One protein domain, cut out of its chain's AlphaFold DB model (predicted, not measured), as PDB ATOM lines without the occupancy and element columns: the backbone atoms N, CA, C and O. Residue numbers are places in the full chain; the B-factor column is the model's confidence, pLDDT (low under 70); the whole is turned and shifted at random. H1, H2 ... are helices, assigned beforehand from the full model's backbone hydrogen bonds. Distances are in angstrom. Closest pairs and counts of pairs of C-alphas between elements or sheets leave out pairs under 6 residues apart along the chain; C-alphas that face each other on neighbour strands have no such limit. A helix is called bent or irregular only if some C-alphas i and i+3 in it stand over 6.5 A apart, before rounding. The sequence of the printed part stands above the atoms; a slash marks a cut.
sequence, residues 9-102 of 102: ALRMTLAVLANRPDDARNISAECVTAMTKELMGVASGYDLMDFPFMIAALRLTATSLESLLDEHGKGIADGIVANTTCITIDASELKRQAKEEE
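Overview. This is residues 9 to 102 of the 102 residues of an uncharacterized protein of Faecalibacterium sp. OF03-6AC (UniProt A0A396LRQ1). The model is a loose, open frame of helices: the long helix H2 makes one side, H3 turns away from its end as the other side of a wide V, and the shorter H4 lies beyond the far end of H3. H1 folds back along the first part of H2 as a helical hairpin, and residues 84 to 90 lead from H4 past H2 to H5, which crosses H2 near its end. The printed part has 94 residues with five named helices, H1 to H5 in order along the chain, and no named strand; the class is all helix. The whole is loose, with a radius of gyration of the C-alphas of 15.8 A and spans of 46 by 32 by 25 A.

Along the chain. H1 is residues 9 to 17 and begins at C-alpha 9 at (11.012, 36.245, 5.380). H2, residues 21 to 43, is the longest helix, 33.1 A from first to last C-alpha, and ends at C-alpha 43 at (19.477, 13.983, -4.620). H3, residues 48 to 66, is 26.9 A long and irregular: C-alphas 49 and 52 are 7.2 A apart. H4, residues 71 to 83, is 18.1 A long. H5, residues 91 to 100, is 14.7 A long and ends at C-alpha 100 at (32.267, 17.244, 7.643).

Arrangement. H1 and H2 touch and form a helical hairpin, at a shallow tilt of 15 degrees, opposite ways; the closest C-alphas are those of Met 12 and Ala 24, 4.6 A apart. H2 touches H1 with residues 21 to 28 alone. H2 and H3 are close but not clearly touching, their closest C-alphas, of Ala 43 and Met 54, being 7.7 A apart; they stand at a steep tilt of 47 degrees, opposite ways. H3 and H4 are close but not clearly touching, with the C-alphas of Glu 66 and Lys 74 closest at 6.7 A, at a steep tilt of 39 degrees, opposite ways. H2 and H5 only just touch, with 3 pairs of C-alphas within 8 A, the closest those of Gly 41 and Leu 94, 7.2 A apart; the steep tilt of 69.8 degrees is only just short of about perpendicular. H2 and H4 are apart, and so are H4 and H5. In H1, H2 and H4 every O i to N i+4 pair is within hydrogen-bond range; in H3 13 of 15 are, and in H5 5 of 6.

Size, cuts and confidence. The two C-alphas farthest apart, those of Ala 18 and Met 49, are 47.9 A apart. The printed part has no cut and no long link. Residues 59 to 64, which belong to H3, stand free. The mean pLDDT of the printed part is 82.6; residue 91, residues 93 to 95 and residues 97 to 102 are under 70.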
ATOM      1  N   ALA A   9      12.078  35.260   5.560       80.69
ATOM      2  CA  ALA A   9      11.012  36.245   5.380       80.69
ATOM      3  C   ALA A   9      11.119  37.421   6.370       80.69
ATOM      4  O   ALA A   9      11.029  38.577   5.967       80.69
ATOM      5  N   LEU A  10      11.399  37.146   7.649       83.50
ATOM      6  CA  LEU A  10      11.573  38.188   8.665       83.50
ATOM      7  C   LEU A  10      12.861  38.988   8.442       83.50
ATOM      8  O   LEU A  10      12.843  40.214   8.555       83.50
ATOM      9  N   ARG A  11      13.962  38.323   8.060       83.56
ATOM     10  CA  ARG A  11      15.218  38.995   7.682       83.56
ATOM     11  C   ARG A  11      14.997  39.951   6.501       83.56
ATOM     12  O   ARG A  11      15.469  41.085   6.543       83.56
ATOM     13  N   MET A  12      14.242  39.526   5.485       81.56
ATOM     14  CA  MET A  12      13.881  40.368   4.338       81.56
ATOM     15  C   MET A  12      13.019  41.560   4.755       81.56
ATOM     16  O   MET A  12      13.323  42.684   4.363       81.56
ATOM     17  N   THR A  13      11.981  41.352   5.573       82.31
ATOM     18  CA  THR A  13      11.136  42.451   6.070       82.31
ATOM     19  C   THR A  13      11.964  43.494   6.819       82.31
ATOM     20  O   THR A  13      11.798  44.687   6.582       82.31
ATOM     21  N   LEU A  14      12.897  43.067   7.674       85.38
ATOM     22  CA  LEU A  14      13.794  43.981   8.383       85.38
ATOM     23  C   LEU A  14      14.720  44.751   7.434       85.38
ATOM     24  O   LEU A  14      14.900  45.950   7.621       85.38
ATOM     25  N   ALA A  15      15.271  44.101   6.407       83.25
ATOM     26  CA  ALA A  15      16.106  44.764   5.404       83.25
ATOM     27  C   ALA A  15      15.324  45.821   4.604       83.25
ATOM     28  O   ALA A  15      15.813  46.932   4.398       83.25
ATOM     29  N   VAL A  16      14.078  45.514   4.227       82.62
ATOM     30  CA  VAL A  16      13.180  46.468   3.556       82.62
ATOM     31  C   VAL A  16      12.868  47.657   4.468       82.62
ATOM     32  O   VAL A  16      13.010  48.801   4.043       82.62
ATOM     33  N   LEU A  17      12.511  47.409   5.733       86.75
ATOM     34  CA  LEU A  17      12.240  48.467   6.715       86.75
ATOM     35  C   LEU A  17      13.478  49.322   7.020       86.75
ATOM     36  O   LEU A  17      13.356  50.521   7.257       86.75
ATOM     37  N   ALA A  18      14.670  48.729   6.974       88.94
ATOM     38  CA  ALA A  18      15.945  49.426   7.121       88.94
ATOM     39  C   ALA A  18      16.367  50.207   5.859       88.94
ATOM     40  O   ALA A  18      17.467  50.764   5.834       88.94
ATOM     41  N   ASN A  19      15.521  50.251   4.822       86.44
ATOM     42  CA  ASN A  19      15.788  50.877   3.527       86.44
ATOM     43  C   ASN A  19      17.042  50.309   2.831       86.44
ATOM     44  O   ASN A  19      17.813  51.041   2.210       86.44
ATOM     45  N   ARG A  20      17.248  48.988   2.950       83.88
ATOM     46  CA  ARG A  20      18.337  48.222   2.321       83.88
ATOM     47  C   ARG A  20      17.767  47.176   1.352       83.88
ATOM     48  O   ARG A  20      17.719  45.987   1.672       83.88
ATOM     49  N   PRO A  21      17.296  47.599   0.169       78.75
ATOM     50  CA  PRO A  21      16.666  46.694  -0.792       78.75
ATOM     51  C   PRO A  21      17.638  45.645  -1.353       78.75
ATOM     52  O   PRO A  21      17.225  44.519  -1.628       78.75
ATOM     53  N   ASP A  22      18.928  45.978  -1.464       80.62
ATOM     54  CA  ASP A  22      19.962  45.032  -1.905       80.62
ATOM     55  C   ASP A  22      20.161  43.896  -0.894       80.62
ATOM     56  O   ASP A  22      20.277  42.736  -1.285       80.62
ATOM     57  N   ASP A  23      20.102  44.197   0.406       81.25
ATOM     58  CA  ASP A  23      20.169  43.181   1.462       81.25
ATOM     59  C   ASP A  23      18.954  42.246   1.384       81.25
ATOM     60  O   ASP A  23      19.108  41.030   1.468       81.25
ATOM     61  N   ALA A  24      17.750  42.779   1.149       75.94
ATOM     62  CA  ALA A  24      16.548  41.962   0.979       75.94
ATOM     63  C   ALA A  24      16.660  41.008  -0.225       75.94
ATOM     64  O   ALA A  24      16.266  39.843  -0.130       75.94
ATOM     65  N   ARG A  25      17.243  41.477  -1.337       77.00
ATOM     66  CA  ARG A  25      17.520  40.651  -2.519       77.00
ATOM     67  C   ARG A  25      18.592  39.593  -2.249       77.00
ATOM     68  O   ARG A  25      18.459  38.458  -2.698       77.00
ATOM     69  N   ASN A  26      19.641  39.940  -1.511       82.50
ATOM     70  CA  ASN A  26      20.682  38.986  -1.138       82.50
ATOM     71  C   ASN A  26      20.130  37.892  -0.218       82.50
ATOM     72  O   ASN A  26      20.457  36.726  -0.405       82.50
ATOM     73  N   ILE A  27      19.237  38.240   0.713       84.12
ATOM     74  CA  ILE A  27      18.595  37.280   1.620       84.12
ATOM     75  C   ILE A  27      17.691  36.304   0.851       84.12
ATOM     76  O   ILE A  27      17.675  35.117   1.178       84.12
ATOM     77  N   SER A  28      16.956  36.755  -0.174       79.50
ATOM     78  CA  SER A  28      16.147  35.840  -0.990       79.50
ATOM     79  C   SER A  28      17.016  34.892  -1.821       79.50
ATOM     80  O   SER A  28      16.734  33.696  -1.872       79.50
ATOM     81  N   ALA A  29      18.110  35.390  -2.403       81.69
ATOM     82  CA  ALA A  29      19.075  34.560  -3.121       81.69
ATOM     83  C   ALA A  29      19.770  33.545  -2.193       81.69
ATOM     84  O   ALA A  29      19.894  32.373  -2.554       81.69
ATOM     85  N   GLU A  30      20.170  33.969  -0.992       84.56
ATOM     86  CA  GLU A  30      20.745  33.113   0.054       84.56
ATOM     87  C   GLU A  30      19.766  32.001   0.442       84.56
ATOM     88  O   GLU A  30      20.137  30.830   0.427       84.56
ATOM     89  N   CYS A  31      18.501  32.353   0.700       85.94
ATOM     90  CA  CYS A  31      17.443  31.408   1.053       85.94
ATOM     91  C   CYS A  31      17.272  30.318  -0.008       85.94
ATOM     92  O   CYS A  31      17.340  29.127   0.295       85.94
ATOM     93  N   VAL A  32      17.060  30.723  -1.262       86.62
ATOM     94  CA  VAL A  32      16.816  29.793  -2.370       86.62
ATOM     95  C   VAL A  32      18.054  28.933  -2.629       86.62
ATOM     96  O   VAL A  32      17.927  27.729  -2.843       86.62
ATOM     97  N   THR A  33      19.255  29.511  -2.545       84.69
ATOM     98  CA  THR A  33      20.515  28.772  -2.722       84.69
ATOM     99  C   THR A  33      20.713  27.732  -1.621       84.69
ATOM    100  O   THR A  33      21.020  26.582  -1.931       84.69
ATOM    101  N   ALA A  34      20.505  28.101  -0.353       85.25
ATOM    102  CA  ALA A  34      20.651  27.196   0.784       85.25
ATOM    103  C   ALA A  34      19.679  26.011   0.689       85.25
ATOM    104  O   ALA A  34      20.109  24.861   0.724       85.25
ATOM    105  N   MET A  35      18.390  26.280   0.448       87.81
ATOM    106  CA  MET A  35      17.382  25.223   0.305       87.81
ATOM    107  C   MET A  35      17.656  24.324  -0.906       87.81
ATOM    108  O   MET A  35      17.527  23.105  -0.824       87.81
ATOM    109  N   THR A  36      18.090  24.897  -2.033       86.31
ATOM    110  CA  THR A  36      18.451  24.100  -3.216       86.31
ATOM    111  C   THR A  36      19.645  23.194  -2.921       86.31
ATOM    112  O   THR A  36      19.676  22.049  -3.366       86.31
ATOM    113  N   LYS A  37      20.618  23.670  -2.137       84.81
ATOM    114  CA  LYS A  37      21.778  22.882  -1.722       84.81
ATOM    115  C   LYS A  37      21.372  21.665  -0.889       84.81
ATOM    116  O   LYS A  37      21.846  20.567  -1.168       84.81
ATOM    117  N   GLU A  38      20.471  21.845   0.073       86.00
ATOM    118  CA  GLU A  38      19.926  20.753   0.892       86.00
ATOM    119  C   GLU A  38      19.200  19.711   0.027       86.00
ATOM    120  O   GLU A  38      19.474  18.514   0.127       86.00
ATOM    121  N   LEU A  39      18.343  20.162  -0.898       86.25
ATOM    122  CA  LEU A  39      17.640  19.276  -1.835       86.25
ATOM    123  C   LEU A  39      18.607  18.510  -2.751       86.25
ATOM    124  O   LEU A  39      18.404  17.326  -3.012       86.25
ATOM    125  N   MET A  40      19.685  19.153  -3.206       83.75
ATOM    126  CA  MET A  40      20.741  18.490  -3.979       83.75
ATOM    127  C   MET A  40      21.543  17.488  -3.143       83.75
ATOM    128  O   MET A  40      21.977  16.467  -3.678       83.75
ATOM    129  N   GLY A  41      21.715  17.743  -1.844       83.88
ATOM    130  CA  GLY A  41      22.272  16.779  -0.898       83.88
ATOM    131  C   GLY A  41      21.441  15.498  -0.861       83.88
ATOM    132  O   GLY A  41      21.982  14.413  -1.062       83.88
ATOM    133  N   VAL A  42      20.116  15.623  -0.736       83.88
ATOM    134  CA  VAL A  42      19.195  14.476  -0.829       83.88
ATOM    135  C   VAL A  42      19.328  13.780  -2.183       83.88
ATOM    136  O   VAL A  42      19.452  12.559  -2.234       83.88
ATOM    137  N   ALA A  43      19.365  14.545  -3.279       84.25
ATOM    138  CA  ALA A  43      19.477  13.983  -4.620       84.25
ATOM    139  C   ALA A  43      20.765  13.170  -4.833       84.25
ATOM    140  O   ALA A  43      20.746  12.165  -5.539       84.25
ATOM    141  N   SER A  44      21.869  13.570  -4.192       80.81
ATOM    142  CA  SER A  44      23.161  12.884  -4.299       80.81
ATOM    143  C   SER A  44      23.172  11.461  -3.726       80.81
ATOM    144  O   SER A  44      24.060  10.683  -4.067       80.81
ATOM    145  N   GLY A  45      22.185  11.111  -2.893       82.81
ATOM    146  CA  GLY A  45      22.028   9.773  -2.321       82.81
ATOM    147  C   GLY A  45      21.303   8.765  -3.221       82.81
ATOM    148  O   GLY A  45      21.210   7.597  -2.851       82.81
ATOM    149  N   TYR A  46      20.785   9.190  -4.378       86.19
ATOM    150  CA  TYR A  46      20.037   8.335  -5.304       86.19
ATOM    151  C   TYR A  46      20.797   8.117  -6.610       86.19
ATOM    152  O   TYR A  46      21.551   8.979  -7.065       86.19
ATOM    153  N   ASP A  47      20.559   6.968  -7.243       89.56
ATOM    154  CA  ASP A  47      21.087   6.694  -8.574       89.56
ATOM    155  C   ASP A  47      20.402   7.581  -9.625       89.56
ATOM    156  O   ASP A  47      19.223   7.930  -9.510       89.56
ATOM    157  N   LEU A  48      21.134   7.924 -10.687       87.62
ATOM    158  CA  LEU A  48      20.621   8.742 -11.787       87.62
ATOM    159  C   LEU A  48      19.384   8.112 -12.454       87.62
ATOM    160  O   LEU A  48      18.503   8.830 -12.930       87.62
ATOM    161  N   MET A  49      19.286   6.782 -12.473       92.31
ATOM    162  CA  MET A  49      18.136   6.056 -13.015       92.31
ATOM    163  C   MET A  49      16.851   6.280 -12.208       92.31
ATOM    164  O   MET A  49      15.762   6.183 -12.774       92.31
ATOM    165  N   ASP A  50      16.964   6.642 -10.927       93.31
ATOM    166  CA  ASP A  50      15.826   6.905 -10.042       93.31
ATOM    167  C   ASP A  50      15.364   8.371 -10.073       93.31
ATOM    168  O   ASP A  50      14.334   8.729  -9.489       93.31
ATOM    169  N   PHE A  51      16.075   9.242 -10.798       89.12
ATOM    170  CA  PHE A  51      15.741  10.665 -10.891       89.12
ATOM    171  C   PHE A  51      14.314  10.936 -11.395       89.12
ATOM    172  O   PHE A  51      13.684  11.852 -10.864       89.12
ATOM    173  N   PRO A  52      13.728  10.171 -12.343       93.69
ATOM    174  CA  PRO A  52      12.324  10.353 -12.706       93.69
ATOM    175  C   PRO A  52      11.369  10.227 -11.508       93.69
ATOM    176  O   PRO A  52      10.438  11.028 -11.382       93.69
ATOM    177  N   PHE A  53      11.619   9.280 -10.596       93.62
ATOM    178  CA  PHE A  53      10.818   9.101  -9.383       93.62
ATOM    179  C   PHE A  53      11.074  10.214  -8.367       93.62
ATOM    180  O   PHE A  53      10.129  10.723  -7.766       93.62
ATOM    181  N   MET A  54      12.325  10.654  -8.224       91.12
ATOM    182  CA  MET A  54      12.679  11.791  -7.371       91.12
ATOM    183  C   MET A  54      11.995  13.083  -7.828       91.12
ATOM    184  O   MET A  54      11.405  13.789  -7.014       91.12
ATOM    185  N   ILE A  55      12.018  13.386  -9.127       91.12
ATOM    186  CA  ILE A  55      11.344  14.567  -9.678       91.12
ATOM    187  C   ILE A  55       9.831  14.475  -9.457       91.12
ATOM    188  O   ILE A  55       9.205  15.477  -9.108       91.12
ATOM    189  N   ALA A  56       9.232  13.290  -9.617       94.38
ATOM    190  CA  ALA A  56       7.822  13.087  -9.293       94.38
ATOM    191  C   ALA A  56       7.538  13.356  -7.804       94.38
ATOM    192  O   ALA A  56       6.594  14.079  -7.486       94.38
ATOM    193  N   ALA A  57       8.382  12.851  -6.900       93.31
ATOM    194  CA  ALA A  57       8.261  13.084  -5.464       93.31
ATOM    195  C   ALA A  57       8.411  14.572  -5.096       93.31
ATOM    196  O   ALA A  57       7.598  15.096  -4.335       93.31
ATOM    197  N   LEU A  58       9.388  15.281  -5.678       91.44
ATOM    198  CA  LEU A  58       9.580  16.721  -5.474       91.44
ATOM    199  C   LEU A  58       8.366  17.527  -5.939       91.44
ATOM    200  O   LEU A  58       7.923  18.418  -5.221       91.44
ATOM    201  N   ARG A  59       7.780  17.189  -7.095       92.12
ATOM    202  CA  ARG A  59       6.564  17.851  -7.597       92.12
ATOM    203  C   ARG A  59       5.368  17.623  -6.681       92.12
ATOM    204  O   ARG A  59       4.696  18.581  -6.325       92.12
ATOM    205  N   LEU A  60       5.124  16.379  -6.262       94.12
ATOM    206  CA  LEU A  60       4.038  16.059  -5.325       94.12
ATOM    207  C   LEU A  60       4.218  16.778  -3.982       94.12
ATOM    208  O   LEU A  60       3.253  17.288  -3.411       94.12
ATOM    209  N   THR A  61       5.460  16.853  -3.500       92.69
ATOM    210  CA  THR A  61       5.810  17.592  -2.282       92.69
ATOM    211  C   THR A  61       5.546  19.084  -2.460       92.69
ATOM    212  O   THR A  61       4.873  19.674  -1.620       92.69
ATOM    213  N   ALA A  62       5.991  19.681  -3.570       90.75
ATOM    214  CA  ALA A  62       5.757  21.088  -3.884       90.75
ATOM    215  C   ALA A  62       4.258  21.411  -3.951       90.75
ATOM    216  O   ALA A  62       3.810  22.302  -3.242       90.75
ATOM    217  N   THR A  63       3.460  20.622  -4.679       91.50
ATOM    218  CA  THR A  63       1.997  20.790  -4.738       91.50
ATOM    219  C   THR A  63       1.348  20.693  -3.355       91.50
ATOM    220  O   THR A  63       0.437  21.456  -3.029       91.50
ATOM    221  N   SER A  64       1.819  19.773  -2.509       92.50
ATOM    222  CA  SER A  64       1.306  19.639  -1.142       92.50
ATOM    223  C   SER A  64       1.652  20.864  -0.291       92.50
ATOM    224  O   SER A  64       0.796  21.358   0.438       92.50
ATOM    225  N   LEU A  65       2.872  21.396  -0.406       91.12
ATOM    226  CA  LEU A  65       3.301  22.604   0.304       91.12
ATOM    227  C   LEU A  65       2.581  23.860  -0.202       91.12
ATOM    228  O   LEU A  65       2.156  24.676   0.610       91.12
ATOM    229  N   GLU A  66       2.376  23.993  -1.513       89.38
ATOM    230  CA  GLU A  66       1.602  25.082  -2.121       89.38
ATOM    231  C   GLU A  66       0.165  25.130  -1.595       89.38
ATOM    232  O   GLU A  66      -0.391  26.214  -1.423       89.38
ATOM    233  N   SER A  67      -0.434  23.973  -1.280       89.69
ATOM    234  CA  SER A  67      -1.775  23.916  -0.682       89.69
ATOM    235  C   SER A  67      -1.849  24.518   0.728       89.69
ATOM    236  O   SER A  67      -2.932  24.894   1.175       89.69
ATOM    237  N   LEU A  68      -0.708  24.624   1.420       91.50
ATOM    238  CA  LEU A  68      -0.586  25.225   2.751       91.50
ATOM    239  C   LEU A  68      -0.284  26.730   2.698       91.50
ATOM    240  O   LEU A  68      -0.357  27.394   3.731       91.50
ATOM    241  N   LEU A  69       0.074  27.263   1.526       89.44
ATOM    242  CA  LEU A  69       0.345  28.685   1.334       89.44
ATOM    243  C   LEU A  69      -0.954  29.458   1.089       89.44
ATOM    244  O   LEU A  69      -1.856  29.003   0.382       89.44
ATOM    245  N   ASP A  70      -1.024  30.667   1.639       90.81
ATOM    246  CA  ASP A  70      -2.027  31.647   1.242       90.81
ATOM    247  C   ASP A  70      -1.678  32.259  -0.130       90.81
ATOM    248  O   ASP A  70      -0.601  32.037  -0.688       90.81
ATOM    249  N   GLU A  71      -2.596  33.040  -0.704       89.12
ATOM    250  CA  GLU A  71      -2.392  33.656  -2.026       89.12
ATOM    251  C   GLU A  71      -1.161  34.572  -2.070       89.12
ATOM    252  O   GLU A  71      -0.500  34.692  -3.101       89.12
ATOM    253  N   HIS A  72      -0.805  35.183  -0.936       85.38
ATOM    254  CA  HIS A  72       0.401  35.991  -0.836       85.38
ATOM    255  C   HIS A  72       1.671  35.133  -0.919       85.38
ATOM    256  O   HIS A  72       2.569  35.442  -1.702       85.38
ATOM    257  N   GLY A  73       1.733  34.037  -0.158       84.88
ATOM    258  CA  GLY A  73       2.838  33.085  -0.184       84.88
ATOM    259  C   GLY A  73       3.025  32.439  -1.555       84.88
ATOM    260  O   GLY A  73       4.157  32.344  -2.029       84.88
ATOM    261  N   LYS A  74       1.926  32.079  -2.230       87.81
ATOM    262  CA  LYS A  74       1.964  31.583  -3.617       87.81
ATOM    263  C   LYS A  74       2.542  32.622  -4.572       87.81
ATOM    264  O   LYS A  74       3.474  32.316  -5.306       87.81
ATOM    265  N   GLY A  75       2.083  33.874  -4.485       86.12
ATOM    266  CA  GLY A  75       2.601  34.963  -5.316       86.12
ATOM    267  C   GLY A  75       4.103  35.217  -5.132       86.12
ATOM    268  O   GLY A  75       4.795  35.545  -6.095       86.12
ATOM    269  N   ILE A  76       4.636  35.029  -3.919       86.19
ATOM    270  CA  ILE A  76       6.083  35.105  -3.667       86.19
ATOM    271  C   ILE A  76       6.812  33.942  -4.349       86.19
ATOM    272  O   ILE A  76       7.813  34.176  -5.026       86.19
ATOM    273  N   ALA A  77       6.324  32.710  -4.184       87.69
ATOM    274  CA  ALA A  77       6.930  31.528  -4.796       87.69
ATOM    275  C   ALA A  77       6.952  31.636  -6.331       87.69
ATOM    276  O   ALA A  77       8.017  31.505  -6.941       87.69
ATOM    277  N   ASP A  78       5.819  31.993  -6.938       88.00
ATOM    278  CA  ASP A  78       5.695  32.220  -8.381       88.00
ATOM    279  C   ASP A  78       6.620  33.341  -8.855       88.00
ATOM    280  O   ASP A  78       7.305  33.208  -9.870       88.00
ATOM    281  N   GLY A  79       6.692  34.438  -8.096       85.94
ATOM    282  CA  GLY A  79       7.587  35.553  -8.385       85.94
ATOM    283  C   GLY A  79       9.059  35.137  -8.386       85.94
ATOM    284  O   GLY A  79       9.806  35.545  -9.276       85.94
ATOM    285  N   ILE A  80       9.480  34.299  -7.437       85.00
ATOM    286  CA  ILE A  80      10.848  33.771  -7.390       85.00
ATOM    287  C   ILE A  80      11.114  32.889  -8.612       85.00
ATOM    288  O   ILE A  80      12.118  33.100  -9.292       85.00
ATOM    289  N   VAL A  81      10.222  31.948  -8.928       86.25
ATOM    290  CA  VAL A  81      10.388  31.027 -10.066       86.25
ATOM    291  C   VAL A  81      10.412  31.783 -11.396       86.25
ATOM    292  O   VAL A  81      11.304  31.562 -12.211       86.25
ATOM    293  N   ALA A  82       9.490  32.724 -11.605       86.38
ATOM    294  CA  ALA A  82       9.388  33.490 -12.846       86.38
ATOM    295  C   ALA A  82      10.603  34.399 -13.104       86.38
ATOM    296  O   ALA A  82      10.930  34.673 -14.258       86.38
ATOM    297  N   ASN A  83      11.275  34.865 -12.046       81.31
ATOM    298  CA  ASN A  83      12.407  35.793 -12.144       81.31
ATOM    299  C   ASN A  83      13.776  35.131 -11.903       81.31
ATOM    300  O   ASN A  83      14.795  35.823 -11.913       81.31
ATOM    301  N   THR A  84      13.828  33.810 -11.709       80.31
ATOM    302  CA  THR A  84      15.078  33.067 -11.488       80.31
ATOM    303  C   THR A  84      15.373  32.156 -12.674       80.31
ATOM    304  O   THR A  84      14.731  31.131 -12.864       80.31
ATOM    305  N   THR A  85      16.383  32.506 -13.474       74.31
ATOM    306  CA  THR A  85      16.780  31.710 -14.652       74.31
ATOM    307  C   THR A  85      17.748  30.575 -14.311       74.31
ATOM    308  O   THR A  85      17.752  29.544 -14.977       74.31
ATOM    309  N   CYS A  86      18.601  30.758 -13.302       73.62
ATOM    310  CA  CYS A  86      19.632  29.791 -12.936       73.62
ATOM    311  C   CYS A  86      20.000  29.927 -11.456       73.62
ATOM    312  O   CYS A  86      20.102  31.038 -10.939       73.62
ATOM    313  N   ILE A  87      20.252  28.790 -10.808       77.94
ATOM    314  CA  ILE A  87      20.912  28.698  -9.506       77.94
ATOM    315  C   ILE A  87      22.226  27.957  -9.757       77.94
ATOM    316  O   ILE A  87      22.220  26.812 -10.205       77.94
ATOM    317  N   THR A  88      23.360  28.621  -9.525       75.31
ATOM    318  CA  THR A  88      24.682  27.985  -9.639       75.31
ATOM    319  C   THR A  88      25.063  27.391  -8.291       75.31
ATOM    320  O   THR A  88      25.045  28.091  -7.282       75.31
ATOM    321  N   ILE A  89      25.414  26.107  -8.273       73.56
ATOM    322  CA  ILE A  89      25.795  25.386  -7.057       73.56
ATOM    323  C   ILE A  89      27.208  24.847  -7.247       73.56
ATOM    324  O   ILE A  89      27.471  24.113  -8.201       73.56
ATOM    325  N   ASP A  90      28.118  25.188  -6.334       74.44
ATOM    326  CA  ASP A  90      29.450  24.587  -6.309       74.44
ATOM    327  C   ASP A  90      29.367  23.158  -5.749       74.44
ATOM    328  O   ASP A  90      29.217  22.927  -4.545       74.44
ATOM    329  N   ALA A  91      29.464  22.182  -6.651       67.56
ATOM    330  CA  ALA A  91      29.439  20.763  -6.314       67.56
ATOM    331  C   ALA A  91      30.638  20.319  -5.451       67.56
ATOM    332  O   ALA A  91      30.555  19.307  -4.752       67.56
ATOM    333  N   SER A  92      31.750  21.058  -5.481       70.12
ATOM    334  CA  SER A  92      32.942  20.776  -4.670       70.12
ATOM    335  C   SER A  92      32.672  21.081  -3.201       70.12
ATOM    336  O   SER A  92      33.005  20.286  -2.323       70.12
ATOM    337  N   GLU A  93      31.992  22.196  -2.943       67.19
ATOM    338  CA  GLU A  93      31.592  22.620  -1.604       67.19
ATOM    339  C   GLU A  93      30.471  21.737  -1.033       67.19
ATOM    340  O   GLU A  93      30.460  21.450   0.162       67.19
ATOM    341  N   LEU A  94      29.564  21.232  -1.880       64.62
ATOM    342  CA  LEU A  94      28.609  20.182  -1.499       64.62
ATOM    343  C   LEU A  94      29.319  18.920  -0.983       64.62
ATOM    344  O   LEU A  94      28.993  18.417   0.089       64.62
ATOM    345  N   LYS A  95      30.326  18.433  -1.721       65.38
ATOM    346  CA  LYS A  95      31.110  17.251  -1.323       65.38
ATOM    347  C   LYS A  95      31.951  17.477  -0.070       65.38
ATOM    348  O   LYS A  95      32.218  16.513   0.640       65.38
ATOM    349  N   ARG A  96      32.411  18.708   0.183       72.94
ATOM    350  CA  ARG A  96      33.152  19.055   1.405       72.94
ATOM    351  C   ARG A  96      32.241  18.986   2.630       72.94
ATOM    352  O   ARG A  96      32.594  18.312   3.587       72.94
ATOM    353  N   GLN A  97      31.063  19.607   2.566       61.47
ATOM    354  CA  GLN A  97      30.112  19.624   3.686       61.47
ATOM    355  C   GLN A  97      29.582  18.228   4.022       61.47
ATOM    356  O   GLN A  97      29.554  17.859   5.188       61.47
ATOM    357  N   ALA A  98      29.293  17.406   3.010       64.12
ATOM    358  CA  ALA A  98      28.872  16.019   3.223       64.12
ATOM    359  C   ALA A  98      29.923  15.148   3.947       64.12
ATOM    360  O   ALA A  98      29.565  14.130   4.523       64.12
ATOM    361  N   LYS A  99      31.212  15.524   3.914       62.09
ATOM    362  CA  LYS A  99      32.298  14.834   4.635       62.09
ATOM    363  C   LYS A  99      32.569  15.393   6.031       62.09
ATOM    364  O   LYS A  99      33.294  14.766   6.788       62.09
ATOM    365  N   GLU A 100      32.080  16.593   6.337       55.84
ATOM    366  CA  GLU A 100      32.267  17.244   7.643       55.84
ATOM    367  C   GLU A 100      31.133  16.918   8.626       55.84
ATOM    368  O   GLU A 100      31.270  17.181   9.818       55.84
ATOM    369  N   GLU A 101      30.032  16.338   8.137       50.19
ATOM    370  CA  GLU A 101      28.904  15.847   8.943       50.19
ATOM    371  C   GLU A 101      29.006  14.341   9.305       50.19
ATOM    372  O   GLU A 101      28.118  13.829   9.989       50.19
ATOM    373  N   GLU A 102      30.082  13.652   8.886       42.84
ATOM    374  CA  GLU A 102      30.481  12.283   9.299       42.84
ATOM    375  C   GLU A 102      31.470  12.303  10.479       42.84
ATOM    376  O   GLU A 102      31.310  11.459  11.394       42.84
TER     377      GLU A 102